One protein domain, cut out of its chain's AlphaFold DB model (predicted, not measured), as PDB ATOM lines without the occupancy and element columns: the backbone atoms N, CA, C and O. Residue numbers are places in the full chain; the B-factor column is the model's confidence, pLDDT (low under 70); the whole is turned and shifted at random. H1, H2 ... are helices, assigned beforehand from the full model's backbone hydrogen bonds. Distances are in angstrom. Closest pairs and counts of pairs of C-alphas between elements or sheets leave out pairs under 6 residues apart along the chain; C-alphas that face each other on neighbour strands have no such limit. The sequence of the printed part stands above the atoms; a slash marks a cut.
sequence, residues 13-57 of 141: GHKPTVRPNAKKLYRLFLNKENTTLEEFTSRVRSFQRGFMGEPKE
ATOM      1  N   GLY A  13     110.526 125.986 151.044       48.19
ATOM      2  CA  GLY A  13     110.003 127.157 151.768       48.19
ATOM      3  C   GLY A  13     110.901 128.408 151.810       48.19
ATOM      4  O   GLY A  13     110.439 129.465 152.243       48.19
ATOM      5  N   HIS A  14     112.132 128.362 151.298       50.19
ATOM      6  CA  HIS A  14     112.967 129.550 151.127       50.19
ATOM      7  C   HIS A  14     112.438 130.409 149.973       50.19
ATOM      8  O   HIS A  14     112.138 129.913 148.882       50.19
ATOM      9  N   LYS A  15     112.325 131.730 150.186       46.28
ATOM     10  CA  LYS A  15     111.922 132.659 149.121       46.28
ATOM     11  C   LYS A  15     112.955 132.583 147.981       46.28
ATOM     12  O   LYS A  15     114.061 133.079 148.160       46.28
ATOM     13  N   PRO A  16     112.604 132.080 146.778       54.69
ATOM     14  CA  PRO A  16     113.558 131.840 145.683       54.69
ATOM     15  C   PRO A  16     114.042 133.112 144.991       54.69
ATOM     16  O   PRO A  16     114.613 133.063 143.905       54.69
ATOM     17  N   THR A  17     113.729 134.279 145.538       57.38
ATOM     18  CA  THR A  17     113.969 135.514 144.809       57.38
ATOM     19  C   THR A  17     115.233 136.132 145.348       57.38
ATOM     20  O   THR A  17     115.181 136.941 146.265       57.38
ATOM     21  N   VAL A  18     116.358 135.767 144.726       63.41
ATOM     22  CA  VAL A  18     117.465 136.709 144.561       63.41
ATOM     23  C   VAL A  18     116.834 137.952 143.947       63.41
ATOM     24  O   VAL A  18     116.466 137.965 142.771       63.41
ATOM     25  N   ARG A  19     116.577 138.962 144.774       69.94
ATOM     26  CA  ARG A  19     115.950 140.193 144.304       69.94
ATOM     27  C   ARG A  19     117.076 141.116 143.894       69.94
ATOM     28  O   ARG A  19     117.880 141.462 144.747       69.94
ATOM     29  N   PRO A  20     117.204 141.530 142.631       77.06
ATOM     30  CA  PRO A  20     118.194 142.545 142.313       77.06
ATOM     31  C   PRO A  20     117.888 143.800 143.137       77.06
ATOM     32  O   PRO A  20     116.731 144.223 143.225       77.06
ATOM     33  N   ASN A  21     118.913 144.409 143.735       86.31
ATOM     34  CA  ASN A  21     118.786 145.724 144.358       86.31
ATOM     35  C   ASN A  21     118.630 146.789 143.262       86.31
ATOM     36  O   ASN A  21     119.551 147.557 142.982       86.31
ATOM     37  N   ALA A  22     117.471 146.797 142.597       83.88
ATOM     38  CA  ALA A  22     117.235 147.531 141.358       83.88
ATOM     39  C   ALA A  22     117.568 149.020 141.504       83.88
ATOM     40  O   ALA A  22     118.193 149.599 140.626       83.88
ATOM     41  N   LYS A  23     117.256 149.619 142.658       88.50
ATOM     42  CA  LYS A  23     117.526 151.035 142.930       88.50
ATOM     43  C   LYS A  23     119.023 151.371 142.913       88.50
ATOM     44  O   LYS A  23     119.406 152.400 142.359       88.50
ATOM     45  N   LYS A  24     119.869 150.530 143.519       91.00
ATOM     46  CA  LYS A  24     121.323 150.762 143.566       91.00
ATOM     47  C   LYS A  24     122.032 150.257 142.308       91.00
ATOM     48  O   LYS A  24     122.923 150.933 141.802       91.00
ATOM     49  N   LEU A  25     121.610 149.107 141.787       91.31
ATOM     50  CA  LEU A  25     122.179 148.512 140.579       91.31
ATOM     51  C   LEU A  25     121.898 149.356 139.337       91.31
ATOM     52  O   LEU A  25     122.799 149.538 138.529       91.31
ATOM     53  N   TYR A  26     120.702 149.936 139.205       92.31
ATOM     54  CA  TYR A  26     120.363 150.797 138.070       92.31
ATOM     55  C   TYR A  26     121.365 151.949 137.900       92.31
ATOM     56  O   TYR A  26     121.897 152.158 136.813       92.31
ATOM     57  N   ARG A  27     121.714 152.634 138.997       91.62
ATOM     58  CA  ARG A  27     122.711 153.716 138.982       91.62
ATOM     59  C   ARG A  27     124.120 153.226 138.630       91.62
ATOM     60  O   ARG A  27     124.862 153.957 137.987       91.62
ATOM     61  N   LEU A  28     124.495 152.009 139.038       92.56
ATOM     62  CA  LEU A  28     125.775 151.414 138.634       92.56
ATOM     63  C   LEU A  28     125.810 151.083 137.147       92.56
ATOM     64  O   LEU A  28     126.828 151.319 136.511       92.56
ATOM     65  N   PHE A  29     124.719 150.547 136.597       91.81
ATOM     66  CA  PHE A  29     124.655 150.190 135.183       91.81
ATOM     67  C   PHE A  29     124.741 151.416 134.272       91.81
ATOM     68  O   PHE A  29     125.399 151.335 133.241       91.81
ATOM     69  N   LEU A  30     124.166 152.555 134.678       92.88
ATOM     70  CA  LEU A  30     124.322 153.824 133.956       92.88
ATOM     71  C   LEU A  30     125.776 154.318 133.928       92.88
ATOM     72  O   LEU A  30     126.207 154.905 132.946       92.88
ATOM     73  N   ASN A  31     126.543 154.052 134.986       90.00
ATOM     74  CA  ASN A  31     127.935 154.488 135.111       90.00
ATOM     75  C   ASN A  31     128.951 153.409 134.702       90.00
ATOM     76  O   ASN A  31     130.133 153.554 135.003       90.00
ATOM     77  N   LYS A  32     128.512 152.331 134.038       88.50
ATOM     78  CA  LYS A  32     129.360 151.175 133.704       88.50
ATOM     79  C   LYS A  32     130.581 151.569 132.869       88.50
ATOM     80  O   LYS A  32     131.668 151.067 133.131       88.50
ATOM     81  N   GLU A  33     130.405 152.461 131.898       90.44
ATOM     82  CA  GLU A  33     131.465 152.913 130.981       90.44
ATOM     83  C   GLU A  33     132.517 153.792 131.672       90.44
ATOM     84  O   GLU A  33     133.659 153.856 131.233       90.44
ATOM     85  N   ASN A  34     132.155 154.407 132.801       91.50
ATOM     86  CA  ASN A  34     133.021 155.298 133.571       91.50
ATOM     87  C   ASN A  34     133.826 154.564 134.660       91.50
ATOM     88  O   ASN A  34     134.569 155.202 135.404       91.50
ATOM     89  N   THR A  35     133.646 153.248 134.817       92.44
ATOM     90  CA  THR A  35     134.262 152.458 135.897       92.44
ATOM     91  C   THR A  35     135.008 151.250 135.356       92.44
ATOM     92  O   THR A  35     134.568 150.614 134.399       92.44
ATOM     93  N   THR A  36     136.107 150.877 136.011       95.44
ATOM     94  CA  THR A  36     136.809 149.628 135.708       95.44
ATOM     95  C   THR A  36     135.944 148.421 136.078       95.44
ATOM     96  O   THR A  36     135.094 148.473 136.973       95.44
ATOM     97  N   LEU A  37     136.162 147.298 135.387       93.19
ATOM     98  CA  LEU A  37     135.403 146.067 135.619       93.19
ATOM     99  C   LEU A  37     135.524 145.580 137.075       93.19
ATOM    100  O   LEU A  37     134.557 145.087 137.656       93.19
ATOM    101  N   GLU A  38     136.697 145.744 137.680       94.75
ATOM    102  CA  GLU A  38     136.958 145.333 139.057       94.75
ATOM    103  C   GLU A  38     136.137 146.151 140.064       94.75
ATOM    104  O   GLU A  38     135.411 145.586 140.887       94.75
ATOM    105  N   GLU A  39     136.139 147.479 139.937       94.62
ATOM    106  CA  GLU A  39     135.316 148.348 140.781       94.62
ATOM    107  C   GLU A  39     133.824 148.085 140.590       94.62
ATOM    108  O   GLU A  39     133.063 148.021 141.560       94.62
ATOM    109  N   PHE A  40     133.404 147.897 139.339       94.50
ATOM    110  CA  PHE A  40     132.024 147.590 139.005       94.50
ATOM    111  C   PHE A  40     131.564 146.300 139.695       94.50
ATOM    112  O   PHE A  40     130.548 146.294 140.392       94.50
ATOM    113  N   THR A  41     132.334 145.215 139.571       93.62
ATOM    114  CA  THR A  41     131.987 143.927 140.194       93.62
ATOM    115  C   THR A  41     132.001 143.998 141.720       93.62
ATOM    116  O   THR A  41     131.105 143.442 142.359       93.62
ATOM    117  N   SER A  42     132.950 144.729 142.314       94.56
ATOM    118  CA  SER A  42     133.007 144.960 143.762       94.56
ATOM    119  C   SER A  42     131.752 145.683 144.274       94.56
ATOM    120  O   SER A  42     131.109 145.234 145.229       94.56
ATOM    121  N   ARG A  43     131.317 146.746 143.584       93.50
ATOM    122  CA  ARG A  43     130.099 147.499 143.936       93.50
ATOM    123  C   ARG A  43     128.817 146.698 143.704       93.50
ATOM    124  O   ARG A  43     127.896 146.766 144.514       93.50
ATOM    125  N   VAL A  44     128.748 145.904 142.637       92.50
ATOM    126  CA  VAL A  44     127.610 145.001 142.395       92.50
ATOM    127  C   VAL A  44     127.497 143.978 143.524       92.50
ATOM    128  O   VAL A  44     126.413 143.807 144.083       92.50
ATOM    129  N   ARG A  45     128.610 143.346 143.919       89.00
ATOM    130  CA  ARG A  45     128.634 142.392 145.038       89.00
ATOM    131  C   ARG A  45     128.190 143.041 146.343       89.00
ATOM    132  O   ARG A  45     127.371 142.460 147.048       89.00
ATOM    133  N   SER A  46     128.672 144.244 146.656       90.44
ATOM    134  CA  SER A  46     128.303 144.931 147.899       90.44
ATOM    135  C   SER A  46     126.830 145.345 147.934       90.44
ATOM    136  O   SER A  46     126.187 145.215 148.972       90.44
ATOM    137  N   PHE A  47     126.255 145.785 146.810       90.06
ATOM    138  CA  PHE A  47     124.843 146.178 146.737       90.06
ATOM    139  C   PHE A  47     123.879 144.998 146.710       90.06
ATOM    140  O   PHE A  47     122.723 145.157 147.114       90.06
ATOM    141  N   GLN A  48     124.352 143.849 146.233       84.38
ATOM    142  CA  GLN A  48     123.578 142.619 146.143       84.38
ATOM    143  C   GLN A  48     123.711 141.738 147.400       84.38
ATOM    144  O   GLN A  48     122.866 140.869 147.628       84.38
ATOM    145  N   ARG A  49     124.712 141.985 148.260       81.19
ATOM    146  CA  ARG A  49     124.863 141.332 149.572       81.19
ATOM    147  C   ARG A  49     123.635 141.636 150.447       81.19
ATOM    148  O   ARG A  49     123.262 142.794 150.602       81.19
ATOM    149  N   GLY A  50     122.973 140.595 150.956       75.44
ATOM    150  CA  GLY A  50     121.709 140.688 151.714       75.44
ATOM    151  C   GLY A  50     120.431 140.639 150.863       75.44
ATOM    152  O   GLY A  50     119.354 140.366 151.371       75.44
ATOM    153  N   PHE A  51     120.533 140.818 149.545       74.00
ATOM    154  CA  PHE A  51     119.409 140.640 148.616       74.00
ATOM    155  C   PHE A  51     119.404 139.266 147.925       74.00
ATOM    156  O   PHE A  51     118.501 138.945 147.147       74.00
ATOM    157  N   MET A  52     120.427 138.456 148.202       70.06
ATOM    158  CA  MET A  52     120.535 137.078 147.730       70.06
ATOM    159  C   MET A  52     119.658 136.093 148.515       70.06
ATOM    160  O   MET A  52     119.499 134.966 148.060       70.06
ATOM    161  N   GLY A  53     119.051 136.541 149.623       60.78
ATOM    162  CA  GLY A  53     118.366 135.683 150.586       60.78
ATOM    163  C   GLY A  53     119.391 134.898 151.397       60.78
ATOM    164  O   GLY A  53     120.240 134.208 150.833       60.78
ATOM    165  N   GLU A  54     119.369 135.032 152.719       55.41
ATOM    166  CA  GLU A  54     120.246 134.199 153.538       55.41
ATOM    167  C   GLU A  54     119.693 132.768 153.589       55.41
ATOM    168  O   GLU A  54     118.482 132.588 153.759       55.41
ATOM    169  N   PRO A  55     120.550 131.730 153.518       54.69
ATOM    170  CA  PRO A  55     120.117 130.341 153.690       54.69
ATOM    171  C   PRO A  55     119.341 130.100 154.995       54.69
ATOM    172  O   PRO A  55     118.578 129.148 155.089       54.69
ATOM    173  N   LYS A  56     119.517 130.973 155.996       51.38
ATOM    174  CA  LYS A  56     118.917 130.879 157.333       51.38
ATOM    175  C   LYS A  56     117.754 131.852 157.572       51.38
ATOM    176  O   LYS A  56     117.164 131.824 158.646       51.38
ATOM    177  N   GLU A  57     117.375 132.676 156.593       52.47
ATOM    178  CA  GLU A  57     116.221 133.583 156.702       52.47
ATOM    179  C   GLU A  57     114.899 132.823 156.484       52.47
ATOM    180  O   GLU A  57     114.125 133.072 155.554       52.47
TER     181      GLU A  57
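This is residues 13 to 57 of the 141 residues of the protein "uncharacterized protein LOC108807132" of Raphanus sativus (UniProt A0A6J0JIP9). The picture is a helical hairpin drawn out into a rod: two helices, H1 and H2, side by side and running opposite ways, with the link between them closing one end of the rod. From the other end of the helix pair, the two unnamed end stretches, residues 13 to 21 and 49 to 57, extend the length. The printed part has 45 residues with two named helices, H1 then H2, and no named strand; under half of the residues, 21, are in named elements, and the class is all helix. The whole is loose, with a radius of gyration of the C-alphas of 12.3 A, and spans 40 by 17 by 10 A.

Go along from Gly 13 to H1, residues 22 to 30, and then over a short link of 6 residues to H2, residues 37 to 48. The two touch and form a helical hairpin; look at the C-alphas of Lys 24 and Phe 47, their closest pair, 6.6 A apart. Their lines stand at a shallow tilt of 11 degrees, opposite ways. In H2 every O i to N i+4 pair is within hydrogen-bond range; in H1, 4 of 5 are.

Find C-alpha 22 at (117.235, 147.531, 141.358); from there H1 runs 12.0 A to C-alpha 30 at (124.322, 153.824, 133.956). H2 begins at C-alpha 37 and runs 16.2 A to C-alpha 48 at (123.578, 142.619, 146.143).

The two C-alphas farthest apart are those of Gly 13 and Asn 34, at 40.7 A, while the first and last printed C-alphas are 10.2 A apart. Residues 33 to 39, of which 37 to 39 belong to H2, stand free. The printed part has no cut and no long link between its helices. The mean pLDDT of the printed part is 80.0, and residues 13 to 19 and 53 to 57 are under 70.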